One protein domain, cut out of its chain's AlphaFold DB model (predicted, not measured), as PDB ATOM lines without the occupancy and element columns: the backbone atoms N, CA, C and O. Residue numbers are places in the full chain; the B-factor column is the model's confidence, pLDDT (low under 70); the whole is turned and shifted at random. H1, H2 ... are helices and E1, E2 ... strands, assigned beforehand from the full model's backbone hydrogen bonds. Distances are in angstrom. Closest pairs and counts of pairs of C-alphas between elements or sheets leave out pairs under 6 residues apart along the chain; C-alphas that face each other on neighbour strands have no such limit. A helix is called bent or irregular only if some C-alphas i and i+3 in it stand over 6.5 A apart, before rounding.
ATOM      1  N   SER A  27     383.513 435.857 375.570       61.00
ATOM      2  CA  SER A  27     384.517 435.831 374.492       61.00
ATOM      3  C   SER A  27     385.870 436.475 374.838       61.00
ATOM      4  O   SER A  27     386.863 436.102 374.230       61.00
ATOM      5  N   ASN A  28     385.943 437.350 375.852       78.56
ATOM      6  CA  ASN A  28     387.149 438.116 376.220       78.56
ATOM      7  C   ASN A  28     387.674 437.771 377.624       78.56
ATOM      8  O   ASN A  28     387.996 438.659 378.413       78.56
ATOM      9  N   VAL A  29     387.696 436.485 377.969       84.88
ATOM     10  CA  VAL A  29     388.261 435.988 379.233       84.88
ATOM     11  C   VAL A  29     389.418 435.048 378.934       84.88
ATOM     12  O   VAL A  29     389.296 434.151 378.092       84.88
ATOM     13  N   VAL A  30     390.523 435.253 379.643       86.19
ATOM     14  CA  VAL A  30     391.695 434.375 379.650       86.19
ATOM     15  C   VAL A  30     391.890 433.796 381.047       86.19
ATOM     16  O   VAL A  30     391.367 434.332 382.026       86.19
ATOM     17  N   TYR A  31     392.637 432.702 381.138       85.19
ATOM     18  CA  TYR A  31     392.943 432.050 382.407       85.19
ATOM     19  C   TYR A  31     394.430 432.176 382.708       85.19
ATOM     20  O   TYR A  31     395.241 432.124 381.791       85.19
ATOM     21  N   TYR A  32     394.781 432.350 383.977       79.88
ATOM     22  CA  TYR A  32     396.165 432.410 384.443       79.88
ATOM     23  C   TYR A  32     396.371 431.521 385.675       79.88
ATOM     24  O   TYR A  32     395.413 431.023 386.282       79.88
ATOM     25  N   GLY A  33     397.637 431.302 386.039       74.25
ATOM     26  CA  GLY A  33     398.006 430.268 387.005       74.25
ATOM     27  C   GLY A  33     397.781 428.881 386.403       74.25
ATOM     28  O   GLY A  33     397.841 428.720 385.188       74.25
ATOM     29  N   VAL A  34     397.466 427.870 387.215       73.75
ATOM     30  CA  VAL A  34     397.195 426.493 386.745       73.75
ATOM     31  C   VAL A  34     395.806 426.400 386.079       73.75
ATOM     32  O   VAL A  34     394.992 425.546 386.412       73.75
ATOM     33  N   ASN A  35     395.506 427.336 385.169       68.19
ATOM     34  CA  ASN A  35     394.228 427.538 384.486       68.19
ATOM     35  C   ASN A  35     393.018 427.656 385.426       68.19
ATOM     36  O   ASN A  35     391.894 427.343 385.045       68.19
ATOM     37  N   SER A  36     393.243 428.108 386.660       71.88
ATOM     38  CA  SER A  36     392.219 428.165 387.705       71.88
ATOM     39  C   SER A  36     391.603 429.551 387.876       71.88
ATOM     40  O   SER A  36     390.484 429.657 388.374       71.88
ATOM     41  N   ASN A  37     392.300 430.612 387.461       81.69
ATOM     42  CA  ASN A  37     391.864 431.985 387.691       81.69
ATOM     43  C   ASN A  37     391.485 432.658 386.376       81.69
ATOM     44  O   ASN A  37     392.321 432.798 385.486       81.69
ATOM     45  N   ALA A  38     390.234 433.096 386.265       86.50
ATOM     46  CA  ALA A  38     389.747 433.853 385.120       86.50
ATOM     47  C   ALA A  38     390.076 435.345 385.264       86.50
ATOM     48  O   ALA A  38     389.949 435.919 386.347       86.50
ATOM     49  N   ILE A  39     390.442 435.991 384.159       87.06
ATOM     50  CA  ILE A  39     390.563 437.445 384.075       87.06
ATOM     51  C   ILE A  39     390.015 437.947 382.738       87.06
ATOM     52  O   ILE A  39     390.298 437.389 381.676       87.06
ATOM     53  N   SER A  40     389.193 438.996 382.788       89.75
ATOM     54  CA  SER A  40     388.673 439.644 381.579       89.75
ATOM     55  C   SER A  40     389.762 440.440 380.863       89.75
ATOM     56  O   SER A  40     390.696 440.911 381.505       89.75
ATOM     57  N   LEU A  41     389.630 440.646 379.555       90.56
ATOM     58  CA  LEU A  41     390.497 441.540 378.789       90.56
ATOM     59  C   LEU A  41     389.864 442.928 378.642       90.56
ATOM     60  O   LEU A  41     388.695 443.048 378.272       90.56
ATOM     61  N   ALA A  42     390.657 443.970 378.877       91.62
ATOM     62  CA  ALA A  42     390.296 445.359 378.616       91.62
ATOM     63  C   ALA A  42     391.140 445.891 377.455       91.62
ATOM     64  O   ALA A  42     392.349 446.069 377.584       91.62
ATOM     65  N   PHE A  43     390.504 446.141 376.312       92.56
ATOM     66  CA  PHE A  43     391.175 446.658 375.122       92.56
ATOM     67  C   PHE A  43     391.194 448.183 375.135       92.56
ATOM     68  O   PHE A  43     390.142 448.812 375.226       92.56
ATOM     69  N   ALA A  44     392.381 448.767 374.997       92.44
ATOM     70  CA  ALA A  44     392.542 450.213 374.873       92.44
ATOM     71  C   ALA A  44     392.012 450.753 373.537       92.44
ATOM     72  O   ALA A  44     391.587 451.902 373.449       92.44
ATOM     73  N   ASP A  45     392.066 449.934 372.482       92.31
ATOM     74  CA  ASP A  45     391.556 450.312 371.171       92.31
ATOM     75  C   ASP A  45     390.035 450.119 371.100       92.31
ATOM     76  O   ASP A  45     389.520 449.000 370.990       92.31
ATOM     77  N   VAL A  46     389.314 451.238 371.149       89.44
ATOM     78  CA  VAL A  46     387.847 451.279 371.076       89.44
ATOM     79  C   VAL A  46     387.301 450.896 369.698       89.44
ATOM     80  O   VAL A  46     386.163 450.439 369.611       89.44
ATOM     81  N   ASN A  47     388.110 451.012 368.640       93.12
ATOM     82  CA  ASN A  47     387.714 450.722 367.259       93.12
ATOM     83  C   ASN A  47     388.009 449.273 366.848       93.12
ATOM     84  O   ASN A  47     387.687 448.860 365.733       93.12
ATOM     85  N   LEU A  48     388.619 448.486 367.736       92.38
ATOM     86  CA  LEU A  48     388.949 447.095 367.469       92.38
ATOM     87  C   LEU A  48     387.670 446.253 367.323       92.38
ATOM     88  O   LEU A  48     386.814 446.227 368.219       92.38
ATOM     89  N   SER A  49     387.557 445.545 366.195       92.56
ATOM     90  CA  SER A  49     386.386 444.724 365.872       92.56
ATOM     91  C   SER A  49     386.183 443.587 366.880       92.56
ATOM     92  O   SER A  49     387.125 443.125 367.531       92.56
ATOM     93  N   ALA A  50     384.947 443.094 366.990       90.56
ATOM     94  CA  ALA A  50     384.634 441.940 367.837       90.56
ATOM     95  C   ALA A  50     385.452 440.697 367.437       90.56
ATOM     96  O   ALA A  50     386.038 440.049 368.299       90.56
ATOM     97  N   SER A  51     385.585 440.440 366.132       89.50
ATOM     98  CA  SER A  51     386.382 439.327 365.607       89.50
ATOM     99  C   SER A  51     387.873 439.448 365.938       89.50
ATOM    100  O   SER A  51     388.511 438.451 366.265       89.50
ATOM    101  N   ALA A  52     388.438 440.659 365.907       92.19
ATOM    102  CA  ALA A  52     389.831 440.872 366.285       92.19
ATOM    103  C   ALA A  52     390.037 440.672 367.793       92.19
ATOM    104  O   ALA A  52     391.018 440.052 368.196       92.19
ATOM    105  N   LYS A  53     389.099 441.130 368.633       92.75
ATOM    106  CA  LYS A  53     389.125 440.878 370.087       92.75
ATOM    107  C   LYS A  53     389.079 439.383 370.403       92.75
ATOM    108  O   LYS A  53     389.864 438.909 371.223       92.75
ATOM    109  N   GLU A  54     388.219 438.636 369.715       91.25
ATOM    110  CA  GLU A  54     388.119 437.179 369.843       91.25
ATOM    111  C   GLU A  54     389.405 436.468 369.417       91.25
ATOM    112  O   GLU A  54     389.912 435.629 370.161       91.25
ATOM    113  N   ALA A  55     389.977 436.840 368.269       91.12
ATOM    114  CA  ALA A  55     391.221 436.253 367.774       91.12
ATOM    115  C   ALA A  55     392.412 436.535 368.706       91.12
ATOM    116  O   ALA A  55     393.188 435.629 369.009       91.12
ATOM    117  N   ILE A  56     392.529 437.765 369.223       93.38
ATOM    118  CA  ILE A  56     393.546 438.121 370.226       93.38
ATOM    119  C   ILE A  56     393.334 437.313 371.503       93.38
ATOM    120  O   ILE A  56     394.286 436.770 372.058       93.38
ATOM    121  N   THR A  57     392.086 437.194 371.965       91.69
ATOM    122  CA  THR A  57     391.775 436.402 373.158       91.69
ATOM    123  C   THR A  57     392.148 434.935 372.958       91.69
ATOM    124  O   THR A  57     392.691 434.323 373.874       91.69
ATOM    125  N   ALA A  58     391.895 434.362 371.780       89.00
ATOM    126  CA  ALA A  58     392.250 432.981 371.471       89.00
ATOM    127  C   ALA A  58     393.769 432.747 371.511       89.00
ATOM    128  O   ALA A  58     394.214 431.796 372.152       89.00
ATOM    129  N   ASP A  59     394.563 433.636 370.908       89.50
ATOM    130  CA  ASP A  59     396.027 433.551 370.972       89.50
ATOM    131  C   ASP A  59     396.541 433.714 372.412       89.50
ATOM    132  O   ASP A  59     397.344 432.913 372.890       89.50
ATOM    133  N   LEU A  60     396.005 434.685 373.160       88.19
ATOM    134  CA  LEU A  60     396.353 434.886 374.568       88.19
ATOM    135  C   LEU A  60     395.962 433.702 375.451       88.19
ATOM    136  O   LEU A  60     396.685 433.405 376.399       88.19
ATOM    137  N   ARG A  61     394.852 433.012 375.155       86.31
ATOM    138  CA  ARG A  61     394.476 431.774 375.853       86.31
ATOM    139  C   ARG A  61     395.543 430.712 375.668       86.31
ATOM    140  O   ARG A  61     395.928 430.135 376.669       86.31
ATOM    141  N   VAL A  62     396.047 430.500 374.454       81.06
ATOM    142  CA  VAL A  62     397.145 429.551 374.197       81.06
ATOM    143  C   VAL A  62     398.410 429.970 374.949       81.06
ATOM    144  O   VAL A  62     399.020 429.166 375.655       81.06
ATOM    145  N   CYS A  63     398.771 431.252 374.864       81.69
ATOM    146  CA  CYS A  63     399.959 431.776 375.530       81.69
ATOM    147  C   CYS A  63     399.880 431.611 377.053       81.69
ATOM    148  O   CYS A  63     400.841 431.196 377.693       81.69
ATOM    149  N   LEU A  64     398.743 431.944 377.662       80.38
ATOM    150  CA  LEU A  64     398.576 431.872 379.110       80.38
ATOM    151  C   LEU A  64     398.308 430.449 379.599       80.38
ATOM    152  O   LEU A  64     398.783 430.096 380.678       80.38
ATOM    153  N   SER A  65     397.607 429.632 378.805       74.81
ATOM    154  CA  SER A  65     397.299 428.257 379.174       74.81
ATOM    155  C   SER A  65     398.525 427.387 379.187       74.81
ATOM    156  O   SER A  65     398.519 426.458 379.976       74.81
ATOM    157  N   GLU A  66     399.528 427.668 378.348       73.69
ATOM    158  CA  GLU A  66     400.767 426.898 378.259       73.69
ATOM    159  C   GLU A  66     401.946 427.595 378.930       73.69
ATOM    160  O   GLU A  66     402.579 427.021 379.818       73.69
ATOM    161  N   TRP A  67     402.220 428.842 378.552       72.38
ATOM    162  CA  TRP A  67     403.392 429.586 379.019       72.38
ATOM    163  C   TRP A  67     403.097 430.300 380.340       72.38
ATOM    164  O   TRP A  67     403.862 430.249 381.302       72.38
ATOM    165  N   GLY A  68     401.910 430.895 380.436       67.19
ATOM    166  CA  GLY A  68     401.440 431.621 381.612       67.19
ATOM    167  C   GLY A  68     401.004 430.764 382.803       67.19
ATOM    168  O   GLY A  68     400.527 431.351 383.774       67.19
ATOM    169  N   LYS A  69     401.204 429.432 382.798       72.12
ATOM    170  CA  LYS A  69     400.758 428.526 383.883       72.12
ATOM    171  C   LYS A  69     401.273 428.905 385.278       72.12
ATOM    172  O   LYS A  69     400.674 428.554 386.289       72.12
ATOM    173  N   LYS A  70     402.415 429.592 385.344       75.31
ATOM    174  CA  LYS A  70     403.047 430.051 386.595       75.31
ATOM    175  C   LYS A  70     402.807 431.532 386.879       75.31
ATOM    176  O   LYS A  70     403.436 432.090 387.769       75.31
ATOM    177  N   SER A  71     401.956 432.178 386.088       78.81
ATOM    178  CA  SER A  71     401.689 433.597 386.250       78.81
ATOM    179  C   SER A  71     400.923 433.845 387.537       78.81
ATOM    180  O   SER A  71     399.940 433.163 387.829       78.81
ATOM    181  N   GLU A  72     401.345 434.867 388.262       84.31
ATOM    182  CA  GLU A  72     400.761 435.276 389.533       84.31
ATOM    183  C   GLU A  72     400.299 436.729 389.438       84.31
ATOM    184  O   GLU A  72     400.932 437.562 388.785       84.31
ATOM    185  N   LEU A  73     399.181 437.040 390.089       86.19
ATOM    186  CA  LEU A  73     398.659 438.396 390.154       86.19
ATOM    187  C   LEU A  73     399.275 439.128 391.349       86.19
ATOM    188  O   LEU A  73     399.062 438.742 392.495       86.19
ATOM    189  N   TYR A  74     399.973 440.227 391.077       87.44
ATOM    190  CA  TYR A  74     400.523 441.112 392.097       87.44
ATOM    191  C   TYR A  74     399.783 442.440 392.085       87.44
ATOM    192  O   TYR A  74     399.742 443.134 391.070       87.44
ATOM    193  N   MET A  75     399.233 442.829 393.230       88.00
ATOM    194  CA  MET A  75     398.565 444.119 393.382       88.00
ATOM    195  C   MET A  75     399.600 445.221 393.612       88.00
ATOM    196  O   MET A  75     400.536 445.060 394.398       88.00
ATOM    197  N   ARG A  76     399.445 446.351 392.920       85.62
ATOM    198  CA  ARG A  76     400.267 447.553 393.115       85.62
ATOM    199  C   ARG A  76     399.502 448.778 392.650       85.62
ATOM    200  O   ARG A  76     398.770 448.690 391.679       85.62
ATOM    201  N   ASN A  77     399.774 449.940 393.224       81.25
ATOM    202  CA  ASN A  77     399.222 451.192 392.708       81.25
ATOM    203  C   ASN A  77     400.262 451.883 391.818       81.25
ATOM    204  O   ASN A  77     401.270 452.379 392.319       81.25
ATOM    205  N   LYS A  78     400.046 451.888 390.494       81.69
ATOM    206  CA  LYS A  78     400.909 452.581 389.523       81.69
ATOM    207  C   LYS A  78     400.082 453.207 388.392       81.69
ATOM    208  O   LYS A  78     399.836 452.574 387.369       81.69
ATOM    209  N   GLY A  79     399.735 454.486 388.542       83.12
ATOM    210  CA  GLY A  79     398.899 455.193 387.565       83.12
ATOM    211  C   GLY A  79     397.523 454.535 387.454       83.12
ATOM    212  O   GLY A  79     396.888 454.283 388.472       83.12
ATOM    213  N   GLU A  80     397.099 454.214 386.233       78.81
ATOM    214  CA  GLU A  80     395.841 453.499 385.956       78.81
ATOM    215  C   GLU A  80     395.929 451.981 386.212       78.81
ATOM    216  O   GLU A  80     394.911 451.289 386.247       78.81
ATOM    217  N   SER A  81     397.144 451.456 386.404       84.56
ATOM    218  CA  SER A  81     397.394 450.051 386.715       84.56
ATOM    219  C   SER A  81     397.296 449.814 388.225       84.56
ATOM    220  O   SER A  81     398.030 450.421 389.012       84.56
ATOM    221  N   ILE A  82     396.396 448.914 388.619       88.06
ATOM    222  CA  ILE A  82     396.143 448.499 390.013       88.06
ATOM    223  C   ILE A  82     396.809 447.160 390.363       88.06
ATOM    224  O   ILE A  82     396.686 446.637 391.474       88.06
ATOM    225  N   GLY A  83     397.544 446.594 389.414       89.38
ATOM    226  CA  GLY A  83     398.259 445.346 389.587       89.38
ATOM    227  C   GLY A  83     398.983 444.946 388.318       89.38
ATOM    228  O   GLY A  83     398.918 445.612 387.290       89.38
ATOM    229  N   TYR A  84     399.695 443.838 388.377       88.44
ATOM    230  CA  TYR A  84     400.315 443.255 387.209       88.44
ATOM    231  C   TYR A  84     400.336 441.738 387.322       88.44
ATOM    232  O   TYR A  84     400.516 441.174 388.400       88.44
ATOM    233  N   LEU A  85     400.176 441.087 386.180       85.88
ATOM    234  CA  LEU A  85     400.475 439.685 386.004       85.88
ATOM    235  C   LEU A  85     401.999 439.535 385.948       85.88
ATOM    236  O   LEU A  85     402.664 440.011 385.024       85.88
ATOM    237  N   TYR A  86     402.578 438.909 386.960       78.81
ATOM    238  CA  TYR A  86     403.995 438.605 386.963       78.81
ATOM    239  C   TYR A  86     404.246 437.309 386.205       78.81
ATOM    240  O   TYR A  86     403.711 436.263 386.560       78.81
ATOM    241  N   ASN A  87     405.072 437.393 385.159       67.56
ATOM    242  CA  ASN A  87     405.449 436.239 384.345       67.56
ATOM    243  C   ASN A  87     406.901 436.315 383.825       67.56
ATOM    244  O   ASN A  87     407.212 435.890 382.713       67.56
ATOM    245  N   PHE A  88     407.811 436.928 384.596       47.28
ATOM    246  CA  PHE A  88     409.092 437.419 384.058       47.28
ATOM    247  C   PHE A  88     410.079 436.341 383.575       47.28
ATOM    248  O   PHE A  88     411.026 436.676 382.873       47.28
ATOM    249  N   LYS A  89     409.865 435.065 383.922       51.53
ATOM    250  CA  LYS A  89     410.709 433.938 383.484       51.53
ATOM    251  C   LYS A  89     409.963 432.892 382.648       51.53
ATOM    252  O   LYS A  89     410.518 431.828 382.405       51.53
ATOM    253  N   SER A  90     408.695 433.102 382.278       50.62
ATOM    254  CA  SER A  90     407.871 432.027 381.685       50.62
ATOM    255  C   SER A  90     406.918 432.449 380.560       50.62
ATOM    256  O   SER A  90     406.103 431.641 380.144       50.62
ATOM    257  N   SER A  91     407.052 433.651 379.985       56.34
ATOM    258  CA  SER A  91     406.337 434.061 378.750       56.34
ATOM    259  C   SER A  91     407.306 434.169 377.563       56.34
ATOM    260  O   SER A  91     407.513 435.261 377.035       56.34
ATOM    261  N   PRO A  92     408.011 433.093 377.185       54.16
ATOM    262  CA  PRO A  92     409.338 433.257 376.617       54.16
ATOM    263  C   PRO A  92     409.396 433.823 375.194       54.16
ATOM    264  O   PRO A  92     410.468 434.284 374.839       54.16
ATOM    265  N   HIS A  93     408.317 433.888 374.396       63.06
ATOM    266  CA  HIS A  93     408.463 434.248 372.966       63.06
ATOM    267  C   HIS A  93     407.411 435.194 372.412       63.06
ATOM    268  O   HIS A  93     406.874 434.982 371.326       63.06
ATOM    269  N   TYR A  94     407.158 436.286 373.125       68.69
ATOM    270  CA  TYR A  94     406.745 437.484 372.401       68.69
ATOM    271  C   TYR A  94     407.941 438.035 371.611       68.69
ATOM    272  O   TYR A  94     409.070 437.951 372.105       68.69
ATOM    273  N   PRO A  95     407.734 438.586 370.402       70.38
ATOM    274  CA  PRO A  95     408.802 439.272 369.682       70.38
ATOM    275  C   PRO A  95     409.470 440.320 370.573       70.38
ATOM    276  O   PRO A  95     408.781 441.001 371.327       70.38
ATOM    277  N   GLU A  96     410.789 440.493 370.467       68.00
ATOM    278  CA  GLU A  96     411.583 441.349 371.374       68.00
ATOM    279  C   GLU A  96     411.048 442.790 371.482       68.00
ATOM    280  O   GLU A  96     411.149 443.433 372.524       68.00
ATOM    281  N   ASN A  97     410.400 443.272 370.419       76.88
ATOM    282  CA  ASN A  97     409.825 444.613 370.330       76.88
ATOM    283  C   ASN A  97     408.364 444.717 370.819       76.88
ATOM    284  O   ASN A  97     407.767 445.801 370.760       76.88
ATOM    285  N   ILE A  98     407.771 443.613 371.282       80.81
ATOM    286  CA  ILE A  98     406.391 443.520 371.761       80.81
ATOM    287  C   ILE A  98     406.395 442.993 373.197       80.81
ATOM    288  O   ILE A  98     406.840 441.890 373.487       80.81
ATOM    289  N   THR A  99     405.849 443.770 374.128       80.25
ATOM    290  CA  THR A  99     405.712 443.327 375.519       80.25
ATOM    291  C   THR A  99     404.476 442.447 375.683       80.25
ATOM    292  O   THR A  99     403.381 442.835 375.272       80.25
ATOM    293  N   PHE A 100     404.641 441.300 376.346       82.75
ATOM    294  CA  PHE A 100     403.519 440.478 376.805       82.75
ATOM    295  C   PHE A 100     402.565 441.308 377.686       82.75
ATOM    296  O   PHE A 100     403.049 442.039 378.562       82.75
ATOM    297  N   PRO A 101     401.233 441.230 377.499       87.12
ATOM    298  CA  PRO A 101     400.307 442.008 378.311       87.12
ATOM    299  C   PRO A 101     400.410 441.586 379.776       87.12
ATOM    300  O   PRO A 101     400.316 440.406 380.109       87.12
ATOM    301  N   ARG A 102     400.608 442.564 380.662       87.62
ATOM    302  CA  ARG A 102     400.768 442.305 382.099       87.62
ATOM    303  C   ARG A 102     400.009 443.251 383.008       87.62
ATOM    304  O   ARG A 102     399.818 442.918 384.162       87.62
ATOM    305  N   GLU A 103     399.662 444.449 382.559       90.62
ATOM    306  CA  GLU A 103     399.101 445.463 383.456       90.62
ATOM    307  C   GLU A 103     397.631 445.148 383.750       90.62
ATOM    308  O   GLU A 103     396.899 444.725 382.855       90.62
ATOM    309  N   ILE A 104     397.208 445.340 384.997       90.62
ATOM    310  CA  ILE A 104     395.835 445.093 385.434       90.62
ATOM    311  C   ILE A 104     395.137 446.418 385.687       90.62
ATOM    312  O   ILE A 104     395.655 447.260 386.417       90.62
ATOM    313  N   VAL A 105     393.945 446.575 385.125       90.12
ATOM    314  CA  VAL A 105     393.119 447.779 385.252       90.12
ATOM    315  C   VAL A 105     391.755 447.450 385.870       90.12
ATOM    316  O   VAL A 105     391.288 446.309 385.753       90.12
ATOM    317  N   PRO A 106     391.092 448.420 386.523       84.50
ATOM    318  CA  PRO A 106     389.705 448.266 386.952       84.50
ATOM    319  C   PRO A 106     388.767 448.117 385.745       84.50
ATOM    320  O   PRO A 106     388.923 448.821 384.750       84.50
ATOM    321  N   ASN A 107     387.746 447.262 385.846       77.19
ATOM    322  CA  ASN A 107     386.728 447.090 384.798       77.19
ATOM    323  C   ASN A 107     385.371 447.763 385.112       77.19
ATOM    324  O   ASN A 107     384.365 447.458 384.478       77.19
ATOM    325  N   GLY A 108     385.328 448.667 386.098       65.56
ATOM    326  CA  GLY A 108     384.146 449.463 386.460       65.56
ATOM    327  C   GLY A 108     383.110 448.768 387.360       65.56
ATOM    328  O   GLY A 108     382.436 449.455 388.119       65.56
ATOM    329  N   VAL A 109     383.020 447.432 387.359       60.31
ATOM    330  CA  VAL A 109     382.061 446.640 388.175       60.31
ATOM    331  C   VAL A 109     382.755 445.823 389.273       60.31
ATOM    332  O   VAL A 109     382.414 444.674 389.536       60.31
ATOM    333  N   SER A 110     383.757 446.420 389.927       55.59
ATOM    334  CA  SER A 110     384.585 445.781 390.971       55.59
ATOM    335  C   SER A 110     385.458 444.613 390.486       55.59
ATOM    336  O   SER A 110     386.008 443.876 391.302       55.59
ATOM    337  N   GLY A 111     385.613 444.434 389.171       75.75
ATOM    338  CA  GLY A 111     386.457 443.400 388.585       75.75
ATOM    339  C   GLY A 111     387.802 443.923 388.081       75.75
ATOM    340  O   GLY A 111     387.994 445.112 387.813       75.75
ATOM    341  N   LEU A 112     388.737 442.987 387.936       87.06
ATOM    342  CA  LEU A 112     390.061 443.206 387.366       87.06
ATOM    343  C   LEU A 112     390.066 442.775 385.900       87.06
ATOM    344  O   LEU A 112     389.501 441.736 385.549       87.06
ATOM    345  N   ALA A 113     390.737 443.544 385.051       90.25
ATOM    346  CA  ALA A 113     390.964 443.172 383.666       90.25
ATOM    347  C   ALA A 113     392.443 443.264 383.297       90.25
ATOM    348  O   ALA A 113     393.141 444.186 383.713       90.25
ATOM    349  N   LEU A 114     392.905 442.318 382.482       90.69
ATOM    350  CA  LEU A 114     394.201 442.389 381.833       90.69
ATOM    351  C   LEU A 114     394.123 443.433 380.719       90.69
ATOM    352  O   LEU A 114     393.334 443.306 379.779       90.69
ATOM    353  N   TYR A 115     394.933 444.473 380.846       91.44
ATOM    354  CA  TYR A 115     394.970 445.573 379.903       91.44
ATOM    355  C   TYR A 115     395.721 445.177 378.633       91.44
ATOM    356  O   TYR A 115     396.874 444.738 378.685       91.44
ATOM    357  N   ILE A 116     395.068 445.378 377.491       92.88
ATOM    358  CA  ILE A 116     395.616 445.192 376.152       92.88
ATOM    359  C   ILE A 116     395.835 446.583 375.538       92.88
ATOM    360  O   ILE A 116     394.871 447.218 375.095       92.88
ATOM    361  N   PRO A 117     397.086 447.088 375.510       92.62
ATOM    362  CA  PRO A 117     397.396 448.384 374.919       92.62
ATOM    363  C   PRO A 117     397.123 448.391 373.414       92.62
ATOM    364  O   PRO A 117     397.332 447.381 372.740       92.62
TER     365      PRO A 117
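Overview. This is residues 27 to 117 of the 252 residues of an uncharacterized protein of Betaproteobacteria bacterium ADurb.Bin341 (UniProt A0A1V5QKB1). A single six-stranded sheet, strongly twisted and curled like part of a barrel, has one long helix, H1, covering the end made by E1 and E2. H1 runs along E1, and a long loop, residues 87 to 102, joins E4 to E5. The printed part has 91 residues, with one named helix and six named strands in the order E1 E2 H1 E3 E4 E5 E6, and its class is mixed, helices and strands. The mixed sheet runs E1 E2 E6 E5 E4 E3, with E2 and E6 parallel and the other neighbours antiparallel. The whole is compact, with a radius of gyration of the C-alphas of 12.5 A, and rounded, spanning 31 by 30 by 28 A.

Arrangement. Inner strands E2, residues 37 to 43, and E6, residues 112 to 116, are parallel neighbours, with N 114 and O 40 2.8 A apart, within hydrogen-bond range. Edge strand E1, residues 29 to 32, forms a hairpin with E2, where N 30 and O 39 are 3.0 A apart. E2 is staggered, pairing with E1 over residues 37 to 40 and with E6 over residues 40 to 43. On the other side of E6, E5, residues 103 to 106, forms a hairpin with it, N 113 and O 105 being 2.9 A apart. E4, residues 81 to 86, is the next antiparallel neighbour, with N 104 and O 83 2.9 A apart. Edge strand E3, residues 72 to 78, forms a hairpin with E4, where N 84 and O 74 are 2.8 A apart. E3, E4, E5 and E6 make a meander, each strand the antiparallel neighbour of the one before. H1, residues 50 to 70, is on the sheet at a height of 7.8 A, over E1 and only just over E2, on which 3 of its C-alphas fall. It runs along the strands, at 9 degrees to E1 on the local plane; the closest C-alphas of the two, those of Val 30 and Arg 61, are 5.4 A apart. In H1, 15 of 17 O i to N i+4 pairs are within hydrogen-bond range. E1 and E4 are apart, as are E3 and E6.

Along the chain. E1 begins at C-alpha 29 (388.261, 435.988, 379.233) and is 10.1 A long; E2 is 19.3 A. H1, 28.8 A, starts at C-alpha 50 (384.634, 441.940, 367.837), has a kink of 51 degrees near residue 64, and is irregular, C-alphas 67 and 70 being 7.6 A apart. E3 measures 17.3 A, E4 13.2 A and E5 10.4 A. E6, 12.7 A, ends at C-alpha 116 (395.616, 445.192, 376.152).

Size, cuts and confidence. The two farthest C-alphas, those of Glu 96 and Val 109, are 34.4 A apart. The printed part has no cut, and the link from E4 to E5, 16 residues, is long. Mean pLDDT of the printed part is 81.1; it is under 70 at 15 residues, among them 87 to 94 and 108 to 110.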